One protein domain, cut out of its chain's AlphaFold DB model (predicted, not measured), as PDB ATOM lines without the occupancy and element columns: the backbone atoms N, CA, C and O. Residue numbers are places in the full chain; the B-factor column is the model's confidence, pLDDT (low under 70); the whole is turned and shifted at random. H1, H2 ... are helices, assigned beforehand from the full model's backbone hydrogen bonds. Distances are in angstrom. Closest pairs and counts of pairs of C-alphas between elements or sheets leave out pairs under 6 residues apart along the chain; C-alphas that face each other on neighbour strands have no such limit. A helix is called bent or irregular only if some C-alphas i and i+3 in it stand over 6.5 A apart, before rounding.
ATOM      1  N   HIS A  12      19.511 -21.565 -21.775       34.56
ATOM      2  CA  HIS A  12      18.492 -22.600 -21.581       34.56
ATOM      3  C   HIS A  12      17.864 -22.566 -20.174       34.56
ATOM      4  O   HIS A  12      16.775 -23.117 -19.974       34.56
ATOM      5  N   CYS A  13      18.540 -21.922 -19.213       39.28
ATOM      6  CA  CYS A  13      18.090 -21.759 -17.833       39.28
ATOM      7  C   CYS A  13      17.063 -20.619 -17.715       39.28
ATOM      8  O   CYS A  13      15.985 -20.827 -17.159       39.28
ATOM      9  N   MET A  14      17.313 -19.473 -18.364       40.50
ATOM     10  CA  MET A  14      16.362 -18.348 -18.408       40.50
ATOM     11  C   MET A  14      15.000 -18.754 -18.994       40.50
ATOM     12  O   MET A  14      13.956 -18.446 -18.420       40.50
ATOM     13  N   HIS A  15      15.008 -19.548 -20.070       39.50
ATOM     14  CA  HIS A  15      13.796 -20.036 -20.740       39.50
ATOM     15  C   HIS A  15      12.936 -20.972 -19.859       39.50
ATOM     16  O   HIS A  15      11.750 -21.169 -20.121       39.50
ATOM     17  N   ARG A  16      13.515 -21.559 -18.800       41.38
ATOM     18  CA  ARG A  16      12.847 -22.480 -17.858       41.38
ATOM     19  C   ARG A  16      12.420 -21.832 -16.541       41.38
ATOM     20  O   ARG A  16      11.726 -22.493 -15.762       41.38
ATOM     21  N   GLN A  17      12.840 -20.600 -16.270       45.97
ATOM     22  CA  GLN A  17      12.666 -19.940 -14.973       45.97
ATOM     23  C   GLN A  17      11.249 -19.358 -14.779       45.97
ATOM     24  O   GLN A  17      10.824 -19.142 -13.646       45.97
ATOM     25  N   ILE A  18      10.511 -19.117 -15.870       49.97
ATOM     26  CA  ILE A  18       9.323 -18.241 -15.885       49.97
ATOM     27  C   ILE A  18       8.001 -19.008 -15.655       49.97
ATOM     28  O   ILE A  18       7.016 -18.426 -15.208       49.97
ATOM     29  N   GLU A  19       7.985 -20.340 -15.790       42.53
ATOM     30  CA  GLU A  19       6.826 -21.196 -15.460       42.53
ATOM     31  C   GLU A  19       6.754 -21.560 -13.953       42.53
ATOM     32  O   GLU A  19       6.790 -22.713 -13.520       42.53
ATOM     33  N   GLY A  20       6.685 -20.517 -13.125       48.09
ATOM     34  CA  GLY A  20       5.821 -20.329 -11.950       48.09
ATOM     35  C   GLY A  20       5.731 -21.297 -10.755       48.09
ATOM     36  O   GLY A  20       5.395 -20.813  -9.679       48.09
ATOM     37  N   ARG A  21       5.958 -22.616 -10.830       42.38
ATOM     38  CA  ARG A  21       5.620 -23.491  -9.666       42.38
ATOM     39  C   ARG A  21       6.588 -24.614  -9.309       42.38
ATOM     40  O   ARG A  21       6.502 -25.125  -8.196       42.38
ATOM     41  N   GLY A  22       7.528 -24.970 -10.183       40.09
ATOM     42  CA  GLY A  22       8.436 -26.101  -9.942       40.09
ATOM     43  C   GLY A  22       9.825 -25.758  -9.390       40.09
ATOM     44  O   GLY A  22      10.443 -26.619  -8.775       40.09
ATOM     45  N   ARG A  23      10.349 -24.540  -9.611       47.97
ATOM     46  CA  ARG A  23      11.817 -24.360  -9.711       47.97
ATOM     47  C   ARG A  23      12.490 -23.335  -8.794       47.97
ATOM     48  O   ARG A  23      13.715 -23.278  -8.778       47.97
ATOM     49  N   THR A  24      11.772 -22.617  -7.926       48.31
ATOM     50  CA  THR A  24      12.441 -21.974  -6.767       48.31
ATOM     51  C   THR A  24      13.117 -23.025  -5.877       48.31
ATOM     52  O   THR A  24      14.132 -22.752  -5.241       48.31
ATOM     53  N   ALA A  25      12.599 -24.258  -5.885       45.34
ATOM     54  CA  ALA A  25      13.231 -25.424  -5.279       45.34
ATOM     55  C   ALA A  25      14.523 -25.863  -6.000       45.34
ATOM     56  O   ALA A  25      15.444 -26.328  -5.332       45.34
ATOM     57  N   ASP A  26      14.620 -25.675  -7.321       48.66
ATOM     58  CA  ASP A  26      15.797 -26.042  -8.121       48.66
ATOM     59  C   ASP A  26      16.927 -25.013  -7.968       48.66
ATOM     60  O   ASP A  26      18.078 -25.403  -7.798       48.66
ATOM     61  N   ALA A  27      16.612 -23.712  -7.893       52.31
ATOM     62  CA  ALA A  27      17.596 -22.675  -7.550       52.31
ATOM     63  C   ALA A  27      18.150 -22.850  -6.121       52.31
ATOM     64  O   ALA A  27      19.347 -22.697  -5.893       52.31
ATOM     65  N   LYS A  28      17.308 -23.271  -5.162       50.19
ATOM     66  CA  LYS A  28      17.746 -23.663  -3.806       50.19
ATOM     67  C   LYS A  28      18.661 -24.892  -3.797       50.19
ATOM     68  O   LYS A  28      19.410 -25.072  -2.841       50.19
ATOM     69  N   ARG A  29      18.599 -25.732  -4.834       51.25
ATOM     70  CA  ARG A  29      19.450 -26.919  -5.031       51.25
ATOM     71  C   ARG A  29      20.658 -26.654  -5.937       51.25
ATOM     72  O   ARG A  29      21.417 -27.589  -6.186       51.25
ATOM     73  N   SER A  30      20.837 -25.424  -6.424       54.66
ATOM     74  CA  SER A  30      21.984 -25.061  -7.253       54.66
ATOM     75  C   SER A  30      23.285 -25.197  -6.459       54.66
ATOM     76  O   SER A  30      23.362 -24.749  -5.318       54.66
ATOM     77  N   LEU A  31      24.296 -25.818  -7.076       53.84
ATOM     78  CA  LEU A  31      25.663 -25.897  -6.542       53.84
ATOM     79  C   LEU A  31      26.415 -24.567  -6.676       53.84
ATOM     80  O   LEU A  31      27.486 -24.409  -6.102       53.84
ATOM     81  N   ASP A  32      25.864 -23.630  -7.445       67.06
ATOM     82  CA  ASP A  32      26.378 -22.273  -7.535       67.06
ATOM     83  C   ASP A  32      25.936 -21.482  -6.298       67.06
ATOM     84  O   ASP A  32      24.745 -21.212  -6.095       67.06
ATOM     85  N   GLU A  33      26.912 -21.125  -5.462       69.50
ATOM     86  CA  GLU A  33      26.715 -20.374  -4.222       69.50
ATOM     87  C   GLU A  33      25.972 -19.054  -4.469       69.50
ATOM     88  O   GLU A  33      25.149 -18.647  -3.646       69.50
ATOM     89  N   SER A  34      26.189 -18.412  -5.623       66.44
ATOM     90  CA  SER A  34      25.545 -17.141  -5.968       66.44
ATOM     91  C   SER A  34      24.034 -17.295  -6.196       66.44
ATOM     92  O   SER A  34      23.229 -16.537  -5.644       66.44
ATOM     93  N   LEU A  35      23.633 -18.336  -6.930       65.88
ATOM     94  CA  LEU A  35      22.236 -18.685  -7.191       65.88
ATOM     95  C   LEU A  35      21.530 -19.185  -5.930       65.88
ATOM     96  O   LEU A  35      20.364 -18.847  -5.698       65.88
ATOM     97  N   HIS A  36      22.234 -19.942  -5.086       73.12
ATOM     98  CA  HIS A  36      21.704 -20.379  -3.801       73.12
ATOM     99  C   HIS A  36      21.414 -19.182  -2.882       73.12
ATOM    100  O   HIS A  36      20.303 -19.074  -2.352       73.12
ATOM    101  N   MET A  37      22.362 -18.243  -2.757       73.00
ATOM    102  CA  MET A  37      22.194 -17.023  -1.957       73.00
ATOM    103  C   MET A  37      21.050 -16.133  -2.468       73.00
ATOM    104  O   MET A  37      20.303 -15.575  -1.663       73.00
ATOM    105  N   MET A  38      20.848 -16.038  -3.785       75.19
ATOM    106  CA  MET A  38      19.777 -15.218  -4.371       75.19
ATOM    107  C   MET A  38      18.407 -15.908  -4.442       75.19
ATOM    108  O   MET A  38      17.388 -15.239  -4.625       75.19
ATOM    109  N   SER A  39      18.335 -17.222  -4.220       75.88
ATOM    110  CA  SER A  39      17.086 -17.993  -4.300       75.88
ATOM    111  C   SER A  39      15.979 -17.488  -3.360       75.88
ATOM    112  O   SER A  39      14.800 -17.516  -3.719       75.88
ATOM    113  N   GLY A  40      16.342 -16.996  -2.170       78.31
ATOM    114  CA  GLY A  40      15.398 -16.428  -1.204       78.31
ATOM    115  C   GLY A  40      14.778 -15.118  -1.687       78.31
ATOM    116  O   GLY A  40      13.575 -14.915  -1.534       78.31
ATOM    117  N   MET A  41      15.579 -14.269  -2.333       78.06
ATOM    118  CA  MET A  41      15.127 -13.005  -2.915       78.06
ATOM    119  C   MET A  41      14.224 -13.240  -4.124       78.06
ATOM    120  O   MET A  41      13.140 -12.669  -4.203       78.06
ATOM    121  N   LEU A  42      14.624 -14.150  -5.016       78.88
ATOM    122  CA  LEU A  42      13.806 -14.558  -6.159       78.88
ATOM    123  C   LEU A  42      12.452 -15.114  -5.703       78.88
ATOM    124  O   LEU A  42      11.422 -14.765  -6.270       78.88
ATOM    125  N   ALA A  43      12.431 -15.933  -4.647       79.81
ATOM    126  CA  ALA A  43      11.191 -16.456  -4.083       79.81
ATOM    127  C   ALA A  43      10.312 -15.367  -3.442       79.81
ATOM    128  O   ALA A  43       9.091 -15.467  -3.517       79.81
ATOM    129  N   ALA A  44      10.913 -14.344  -2.826       79.81
ATOM    130  CA  ALA A  44      10.184 -13.234  -2.211       79.81
ATOM    131  C   ALA A  44       9.577 -12.267  -3.243       79.81
ATOM    132  O   ALA A  44       8.543 -11.658  -2.974       79.81
ATOM    133  N   LEU A  45      10.209 -12.129  -4.413       78.06
ATOM    134  CA  LEU A  45       9.751 -11.263  -5.504       78.06
ATOM    135  C   LEU A  45       8.855 -11.983  -6.522       78.06
ATOM    136  O   LEU A  45       8.187 -11.327  -7.321       78.06
ATOM    137  N   ALA A  46       8.846 -13.319  -6.517       77.56
ATOM    138  CA  ALA A  46       8.041 -14.107  -7.437       77.56
ATOM    139  C   ALA A  46       6.537 -13.806  -7.261       77.56
ATOM    140  O   ALA A  46       6.043 -13.752  -6.131       77.56
ATOM    141  N   PRO A  47       5.781 -13.649  -8.362       67.31
ATOM    142  CA  PRO A  47       4.359 -13.347  -8.289       67.31
ATOM    143  C   PRO A  47       3.588 -14.497  -7.623       67.31
ATOM    144  O   PRO A  47       3.538 -15.619  -8.130       67.31
ATOM    145  N   THR A  48       2.961 -14.225  -6.475       66.69
ATOM    146  CA  THR A  48       2.053 -15.169  -5.812       66.69
ATOM    147  C   THR A  48       0.678 -15.128  -6.472       66.69
ATOM    148  O   THR A  48       0.166 -14.058  -6.788       66.69
ATOM    149  N   SER A  49       0.034 -16.289  -6.630       53.50
ATOM    150  CA  SER A  49      -1.253 -16.478  -7.331       53.50
ATOM    151  C   SER A  49      -2.469 -15.727  -6.750       53.50
ATOM    152  O   SER A  49      -3.571 -15.860  -7.271       53.50
ATOM    153  N   GLY A  50      -2.294 -14.940  -5.691       52.28
ATOM    154  CA  GLY A  50      -3.224 -13.892  -5.275       52.28
ATOM    155  C   GLY A  50      -2.431 -12.595  -5.223       52.28
ATOM    156  O   GLY A  50      -1.482 -12.532  -4.445       52.28
ATOM    157  N   GLY A  51      -2.766 -11.635  -6.092       53.06
ATOM    158  CA  GLY A  51      -2.007 -10.404  -6.331       53.06
ATOM    159  C   GLY A  51      -1.529  -9.748  -5.040       53.06
ATOM    160  O   GLY A  51      -2.287  -9.058  -4.363       53.06
ATOM    161  N   SER A  52      -0.271 -10.002  -4.691       53.25
ATOM    162  CA  SER A  52       0.365  -9.418  -3.522       53.25
ATOM    163  C   SER A  52       1.066  -8.149  -3.972       53.25
ATOM    164  O   SER A  52       1.888  -8.179  -4.889       53.25
ATOM    165  N   VAL A  53       0.708  -7.028  -3.351       57.84
ATOM    166  CA  VAL A  53       1.422  -5.760  -3.509       57.84
ATOM    167  C   VAL A  53       2.872  -6.016  -3.101       57.84
ATOM    168  O   VAL A  53       3.137  -6.388  -1.958       57.84
ATOM    169  N   LYS A  54       3.810  -5.876  -4.048       68.44
ATOM    170  CA  LYS A  54       5.238  -6.064  -3.768       68.44
ATOM    171  C   LYS A  54       5.639  -5.105  -2.652       68.44
ATOM    172  O   LYS A  54       5.322  -3.921  -2.726       68.44
ATOM    173  N   ASN A  55       6.317  -5.614  -1.625       80.25
ATOM    174  CA  ASN A  55       6.797  -4.775  -0.534       80.25
ATOM    175  C   ASN A  55       7.730  -3.688  -1.120       80.25
ATOM    176  O   ASN A  55       8.766  -4.051  -1.685       80.25
ATOM    177  N   PRO A  56       7.382  -2.390  -1.023       83.00
ATOM    178  CA  PRO A  56       8.156  -1.321  -1.651       83.00
ATOM    179  C   PRO A  56       9.590  -1.248  -1.111       83.00
ATOM    180  O   PRO A  56      10.513  -0.994  -1.882       83.00
ATOM    181  N   ASP A  57       9.803  -1.575   0.166       85.56
ATOM    182  CA  ASP A  57      11.137  -1.604   0.773       85.56
ATOM    183  C   ASP A  57      11.997  -2.733   0.187       85.56
ATOM    184  O   ASP A  57      13.203  -2.579  -0.013       85.56
ATOM    185  N   LEU A  58      11.373  -3.874  -0.130       83.38
ATOM    186  CA  LEU A  58      12.045  -5.001  -0.779       83.38
ATOM    187  C   LEU A  58      12.406  -4.668  -2.230       83.38
ATOM    188  O   LEU A  58      13.489  -5.039  -2.687       83.38
ATOM    189  N   VAL A  59      11.518  -3.974  -2.947       85.31
ATOM    190  CA  VAL A  59      11.781  -3.510  -4.315       85.31
ATOM    191  C   VAL A  59      12.955  -2.537  -4.314       85.31
ATOM    192  O   VAL A  59      13.928  -2.787  -5.014       85.31
ATOM    193  N   GLU A  60      12.931  -1.511  -3.461       87.12
ATOM    194  CA  GLU A  60      14.025  -0.538  -3.333       87.12
ATOM    195  C   GLU A  60      15.357  -1.210  -2.968       87.12
ATOM    196  O   GLU A  60      16.403  -0.921  -3.558       87.12
ATOM    197  N   HIS A  61      15.332  -2.158  -2.025       86.94
ATOM    198  CA  HIS A  61      16.520  -2.928  -1.667       86.94
ATOM    199  C   HIS A  61      17.065  -3.728  -2.859       86.94
ATOM    200  O   HIS A  61      18.271  -3.717  -3.110       86.94
ATOM    201  N   THR A  62      16.183  -4.382  -3.616       84.88
ATOM    202  CA  THR A  62      16.560  -5.176  -4.792       84.88
ATOM    203  C   THR A  62      17.129  -4.292  -5.896       84.88
ATOM    204  O   THR A  62      18.177  -4.621  -6.445       84.88
ATOM    205  N   THR A  63      16.526  -3.135  -6.172       86.31
ATOM    206  CA  THR A  63      17.019  -2.182  -7.178       86.31
ATOM    207  C   THR A  63      18.456  -1.744  -6.882       86.31
ATOM    208  O   THR A  63      19.306  -1.737  -7.772       86.31
ATOM    209  N   ARG A  64      18.783  -1.465  -5.611       87.31
ATOM    210  CA  ARG A  64      20.163  -1.136  -5.205       87.31
ATOM    211  C   ARG A  64      21.131  -2.303  -5.374       87.31
ATOM    212  O   ARG A  64      22.311  -2.083  -5.646       87.31
ATOM    213  N   LEU A  65      20.659  -3.532  -5.179       85.94
ATOM    214  CA  LEU A  65      21.470  -4.732  -5.365       85.94
ATOM    215  C   LEU A  65      21.746  -5.013  -6.840       85.94
ATOM    216  O   LEU A  65      22.886  -5.334  -7.163       85.94
ATOM    217  N   VAL A  66      20.756  -4.837  -7.722       87.00
ATOM    218  CA  VAL A  66      20.892  -5.057  -9.173       87.00
ATOM    219  C   VAL A  66      22.082  -4.288  -9.743       87.00
ATOM    220  O   VAL A  66      22.896  -4.869 -10.451       87.00
ATOM    221  N   ILE A  67      22.263  -3.026  -9.344       84.81
ATOM    222  CA  ILE A  67      23.379  -2.179  -9.800       84.81
ATOM    223  C   ILE A  67      24.756  -2.766  -9.427       84.81
ATOM    224  O   ILE A  67      25.755  -2.504 -10.093       84.81
ATOM    225  N   ARG A  68      24.833  -3.556  -8.352       86.56
ATOM    226  CA  ARG A  68      26.083  -4.144  -7.843       86.56
ATOM    227  C   ARG A  68      26.336  -5.560  -8.352       86.56
ATOM    228  O   ARG A  68      27.406  -6.107  -8.077       86.56
ATOM    229  N   LEU A  69      25.369  -6.168  -9.034       85.81
ATOM    230  CA  LEU A  69      25.518  -7.505  -9.589       85.81
ATOM    231  C   LEU A  69      26.385  -7.457 -10.848       85.81
ATOM    232  O   LEU A  69      26.261  -6.566 -11.682       85.81
ATOM    233  N   GLN A  70      27.276  -8.435 -10.975       86.31
ATOM    234  CA  GLN A  70      28.132  -8.578 -12.155       86.31
ATOM    235  C   GLN A  70      27.489  -9.467 -13.217       86.31
ATOM    236  O   GLN A  70      27.716  -9.259 -14.402       86.31
ATOM    237  N   ASP A  71      26.676 -10.435 -12.792       87.06
ATOM    238  CA  ASP A  71      26.000 -11.353 -13.698       87.06
ATOM    239  C   ASP A  71      24.813 -10.645 -14.396       87.06
ATOM    240  O   ASP A  71      23.839 -10.280 -13.718       87.06
ATOM    241  N   PRO A  72      24.860 -10.458 -15.732       90.06
ATOM    242  CA  PRO A  72      23.806  -9.782 -16.485       90.06
ATOM    243  C   PRO A  72      22.487 -10.565 -16.501       90.06
ATOM    244  O   PRO A  72      21.418  -9.957 -16.548       90.06
ATOM    245  N   TYR A  73      22.521 -11.895 -16.391       89.06
ATOM    246  CA  TYR A  73      21.319 -12.727 -16.347       89.06
ATOM    247  C   TYR A  73      20.575 -12.550 -15.027       89.06
ATOM    248  O   TYR A  73      19.348 -12.441 -15.002       89.06
ATOM    249  N   LEU A  74      21.312 -12.499 -13.917       87.31
ATOM    250  CA  LEU A  74      20.726 -12.271 -12.594       87.31
ATOM    251  C   LEU A  74      20.179 -10.853 -12.458       87.31
ATOM    252  O   LEU A  74      19.082 -10.680 -11.919       87.31
ATOM    253  N   ARG A  75      20.880  -9.865 -13.023       89.62
ATOM    254  CA  ARG A  75      20.363  -8.500 -13.172       89.62
ATOM    255  C   ARG A  75      19.057  -8.485 -13.947       89.62
ATOM    256  O   ARG A  75      18.055  -8.053 -13.397       89.62
ATOM    257  N   ALA A  76      19.040  -9.036 -15.157       90.44
ATOM    258  CA  ALA A  76      17.852  -9.109 -16.001       90.44
ATOM    259  C   ALA A  76      16.657  -9.770 -15.286       90.44
ATOM    260  O   ALA A  76      15.547  -9.233 -15.302       90.44
ATOM    261  N   MET A  77      16.880 -10.892 -14.591       88.25
ATOM    262  CA  MET A  77      15.832 -11.564 -13.812       88.25
ATOM    263  C   MET A  77      15.284 -10.687 -12.680       88.25
ATOM    264  O   MET A  77      14.069 -10.593 -12.514       88.25
ATOM    265  N   LEU A  78      16.149 -10.043 -11.891       87.56
ATOM    266  CA  LEU A  78      15.718  -9.188 -10.781       87.56
ATOM    267  C   LEU A  78      15.085  -7.876 -11.263       87.56
ATOM    268  O   LEU A  78      14.103  -7.428 -10.669       87.56
ATOM    269  N   THR A  79      15.575  -7.293 -12.355       90.19
ATOM    270  CA  THR A  79      14.958  -6.137 -13.020       90.19
ATOM    271  C   THR A  79      13.532  -6.473 -13.445       90.19
ATOM    272  O   THR A  79      12.593  -5.765 -13.081       90.19
ATOM    273  N   TYR A  80      13.322  -7.619 -14.098       89.62
ATOM    274  CA  TYR A  80      11.970  -8.057 -14.439       89.62
ATOM    275  C   TYR A  80      11.103  -8.283 -13.196       89.62
ATOM    276  O   TYR A  80       9.980  -7.791 -13.104       89.62
ATOM    277  N   LEU A  81      11.623  -8.999 -12.198       86.69
ATOM    278  CA  LEU A  81      10.882  -9.306 -10.974       86.69
ATOM    279  C   LEU A  81      10.597  -8.081 -10.104       86.69
ATOM    280  O   LEU A  81       9.726  -8.159  -9.242       86.69
ATOM    281  N   THR A  82      11.271  -6.951 -10.306       86.56
ATOM    282  CA  THR A  82      10.962  -5.687  -9.625       86.56
ATOM    283  C   THR A  82       9.953  -4.872 -10.429       86.56
ATOM    284  O   THR A  82       8.881  -4.569  -9.898       86.56
ATOM    285  N   VAL A  83      10.217  -4.629 -11.715       87.38
ATOM    286  CA  VAL A  83       9.423  -3.716 -12.559       87.38
ATOM    287  C   VAL A  83       8.193  -4.377 -13.199       87.38
ATOM    288  O   VAL A  83       7.164  -3.730 -13.349       87.38
ATOM    289  N   MET A  84       8.245  -5.679 -13.493       86.62
ATOM    290  CA  MET A  84       7.272  -6.418 -14.326       86.62
ATOM    291  C   MET A  84       7.156  -5.902 -15.765       86.62
ATOM    292  O   MET A  84       6.100  -6.035 -16.378       86.62
ATOM    293  N   ASP A  85       8.230  -5.336 -16.307       88.25
ATOM    294  CA  ASP A  85       8.285  -4.868 -17.689       88.25
ATOM    295  C   ASP A  85       9.521  -5.445 -18.382       88.25
ATOM    296  O   ASP A  85      10.650  -5.304 -17.905       88.25
ATOM    297  N   TRP A  86       9.301  -6.119 -19.510       91.94
ATOM    298  CA  TRP A  86      10.379  -6.658 -20.335       91.94
ATOM    299  C   TRP A  86      11.161  -5.557 -21.045       91.94
ATOM    300  O   TRP A  86      12.343  -5.745 -21.322       91.94
ATOM    301  N   SER A  87      10.556  -4.394 -21.277       91.12
ATOM    302  CA  SER A  87      11.212  -3.250 -21.916       91.12
ATOM    303  C   SER A  87      12.430  -2.772 -21.125       91.12
ATOM    304  O   SER A  87      13.439  -2.416 -21.729       91.12
ATOM    305  N   GLU A  88      12.374  -2.828 -19.791       91.06
ATOM    306  CA  GLU A  88      13.504  -2.504 -18.910       91.06
ATOM    307  C   GLU A  88      14.607  -3.566 -18.964       91.06
ATOM    308  O   GLU A  88      15.790  -3.247 -18.978       91.06
ATOM    309  N   VAL A  89      14.240  -4.846 -19.073       92.88
ATOM    310  CA  VAL A  89      15.218  -5.938 -19.225       92.88
ATOM    311  C   VAL A  89      15.998  -5.795 -20.531       92.88
ATOM    312  O   VAL A  89      17.202  -6.038 -20.574       92.88
ATOM    313  N   LEU A  90      15.326  -5.373 -21.601       94.62
ATOM    314  CA  LEU A  90      15.932  -5.198 -22.922       94.62
ATOM    315  C   LEU A  90      16.910  -4.013 -23.006       94.62
ATOM    316  O   LEU A  90      17.644  -3.912 -23.994       94.62
ATOM    317  N   GLN A  91      16.942  -3.139 -21.994       90.12
ATOM    318  CA  GLN A  91      17.934  -2.063 -21.865       90.12
ATOM    319  C   GLN A  91      19.265  -2.548 -21.265       90.12
ATOM    320  O   GLN A  91      20.236  -1.798 -21.264       90.12
ATOM    321  N   GLU A  92      19.347  -3.790 -20.780       88.94
ATOM    322  CA  GLU A  92      20.580  -4.363 -20.236       88.94
ATOM    323  C   GLU A  92      21.585  -4.670 -21.362       88.94
ATOM    324  O   GLU A  92      21.623  -5.774 -21.900       88.94
ATOM    325  N   GLU A  93      22.409  -3.692 -21.741       85.44
ATOM    326  CA  GLU A  93      23.366  -3.818 -22.855       85.44
ATOM    327  C   GLU A  93      24.464  -4.859 -22.614       85.44
ATOM    328  O   GLU A  93      25.000  -5.414 -23.571       85.44
ATOM    329  N   VAL A  94      24.765  -5.167 -21.345       89.50
ATOM    330  CA  VAL A  94      25.714  -6.231 -20.978       89.50
ATOM    331  C   VAL A  94      25.153  -7.615 -21.331       89.50
ATOM    332  O   VAL A  94      25.921  -8.560 -21.516       89.50
ATOM    333  N   LEU A  95      23.827  -7.753 -21.454       91.31
ATOM    334  CA  LEU A  95      23.206  -8.977 -21.944       91.31
ATOM    335  C   LEU A  95      23.411  -9.081 -23.473       91.31
ATOM    336  O   LEU A  95      23.018  -8.160 -24.205       91.31
ATOM    337  N   PRO A  96      23.976 -10.196 -23.983       92.75
ATOM    338  CA  PRO A  96      24.221 -10.389 -25.410       92.75
ATOM    339  C   PRO A  96      22.990 -10.090 -26.268       92.75
ATOM    340  O   PRO A  96      21.868 -10.482 -25.924       92.75
ATOM    341  N   LEU A  97      23.182  -9.437 -27.424       94.81
ATOM    342  CA  LEU A  97      22.061  -9.009 -28.270       94.81
ATOM    343  C   LEU A  97      21.146 -10.178 -28.646       94.81
ATOM    344  O   LEU A  97      19.924 -10.043 -28.615       94.81
ATOM    345  N   ARG A  98      21.726 -11.345 -28.944       94.75
ATOM    346  CA  ARG A  98      20.984 -12.570 -29.276       94.75
ATOM    347  C   ARG A  98      19.956 -12.948 -28.206       94.75
ATOM    348  O   ARG A  98      18.860 -13.391 -28.538       94.75
ATOM    349  N   GLU A  99      20.298 -12.793 -26.935       94.31
ATOM    350  CA  GLU A  99      19.418 -13.163 -25.825       94.31
ATOM    351  C   GLU A  99      18.350 -12.108 -25.590       94.31
ATOM    352  O   GLU A  99      17.184 -12.453 -25.403       94.31
ATOM    353  N   ARG A 100      18.709 -10.826 -25.707       96.12
ATOM    354  CA  ARG A 100      17.722  -9.743 -25.713       96.12
ATOM    355  C   ARG A 100      16.709  -9.917 -26.842       96.12
ATOM    356  O   ARG A 100      15.517  -9.750 -26.618       96.12
ATOM    357  N   LEU A 101      17.149 -10.312 -28.035       96.56
ATOM    358  CA  LEU A 101      16.245 -10.632 -29.141       96.56
ATOM    359  C   LEU A 101      15.330 -11.811 -28.800       96.56
ATOM    360  O   LEU A 101      14.130 -11.718 -29.025       96.56
ATOM    361  N   ALA A 102      15.859 -12.887 -28.208       95.62
ATOM    362  CA  ALA A 102      15.040 -14.023 -27.786       95.62
ATOM    363  C   ALA A 102      13.955 -13.620 -26.768       95.62
ATOM    364  O   ALA A 102      12.808 -14.042 -26.902       95.62
ATOM    365  N   ILE A 103      14.295 -12.769 -25.793       95.00
ATOM    366  CA  ILE A 103      13.331 -12.199 -24.837       95.00
ATOM    367  C   ILE A 103      12.295 -11.345 -25.578       95.00
ATOM    368  O   ILE A 103      11.097 -11.526 -25.375       95.00
ATOM    369  N   ALA A 104      12.741 -10.452 -26.464       96.94
ATOM    370  CA  ALA A 104      11.861  -9.563 -27.215       96.94
ATOM    371  C   ALA A 104      10.832 -10.343 -28.046       96.94
ATOM    372  O   ALA A 104       9.639 -10.069 -27.948       96.94
ATOM    373  N   PHE A 105      11.273 -11.358 -28.797       96.50
ATOM    374  CA  PHE A 105      10.389 -12.203 -29.606       96.50
ATOM    375  C   PHE A 105       9.389 -13.012 -28.783       96.50
ATOM    376  O   PHE A 105       8.324 -13.356 -29.285       96.50
TER     377      PHE A 105
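This is residues 12 to 105 of the 292 residues of an uncharacterized protein of Fomitopsis rosea (UniProt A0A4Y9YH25). H4 lies in the middle of a rounded body of helices, with H2 and H3 packed on it so that the centres of the three make a triangle. H6 lies farthest out, beyond H4 from H2 and H3, with the short H5 between H4 and H6, while the short H1 packs on H2 at the side away from H3. The four longer helices, H2, H3, H4 and H6, run mainly along the x axis, H3 opposite to the others. The 94 printed residues hold six named helices, H1 to H6 in chain order, and no named strand; the class is all helix. The whole is compact, with a radius of gyration of the C-alphas of 13.0 A and spans of 32 by 30 by 26 A.

Residues 12 to 23 hold no named element. H1 is residues 24 to 27, 5.3 A long, with C-alpha 24 at (12.441, -21.974, -6.767). H2 is residues 33 to 45, 19.3 A; it is irregular, but only just, C-alphas 37 and 40 being 6.9 A apart. H3 is residues 56 to 66, 15.3 A, and H4 is residues 72 to 83, 16.1 A, with C-alpha 72 at (23.806, -9.782, -16.485). H5 is residues 86 to 89, 5.0 A. H6 is residues 97 to 105, 12.2 A, with C-alpha 105 at (10.389, -12.203, -29.606).

H4 is the hub, touching H2, H3 and H5. H3 and H4 form a hairpin, running opposite ways at a shallow tilt of 19 degrees; their closest C-alphas, of Val 66 and Arg 75, are 5.3 A apart. H2 touches H4 with residues 42 to 45 alone, at a shallow tilt of 14 degrees, the same way; the closest C-alphas, of Leu 45 and Leu 81, are 5.9 A apart. H2 and H3 are near each other, with their closest C-alphas 8.1 A apart. H1 touches H2, the closest C-alphas being those of Ala 27 and Ser 39 at 5.7 A. H4 touches H5 with residues 76 to 80 alone; the closest C-alphas, of Ala 76 and Val 89, are 5.2 A apart. H5 and H6 only just touch, with 3 pairs of C-alphas within 8 A, the closest being those of Trp 86 and Ala 104 at 7.6 A. H4 and H6 are apart, and so are H1 and H3. In H3, H4 and H6 every O i to N i+4 pair is within hydrogen-bond range, and in H2 7 of 9 are. H1 and H5 are too short for such a pair; the one O i to N i+3 pair is within range in H5 but not in H1.

The two C-alphas farthest apart, of Gly 50 and Leu 97, are 34.5 A from each other. The printed part has no cut and no long link. The mean pLDDT of the printed part is 75.1, and residues 12 to 35 and 47 to 54 are under 70.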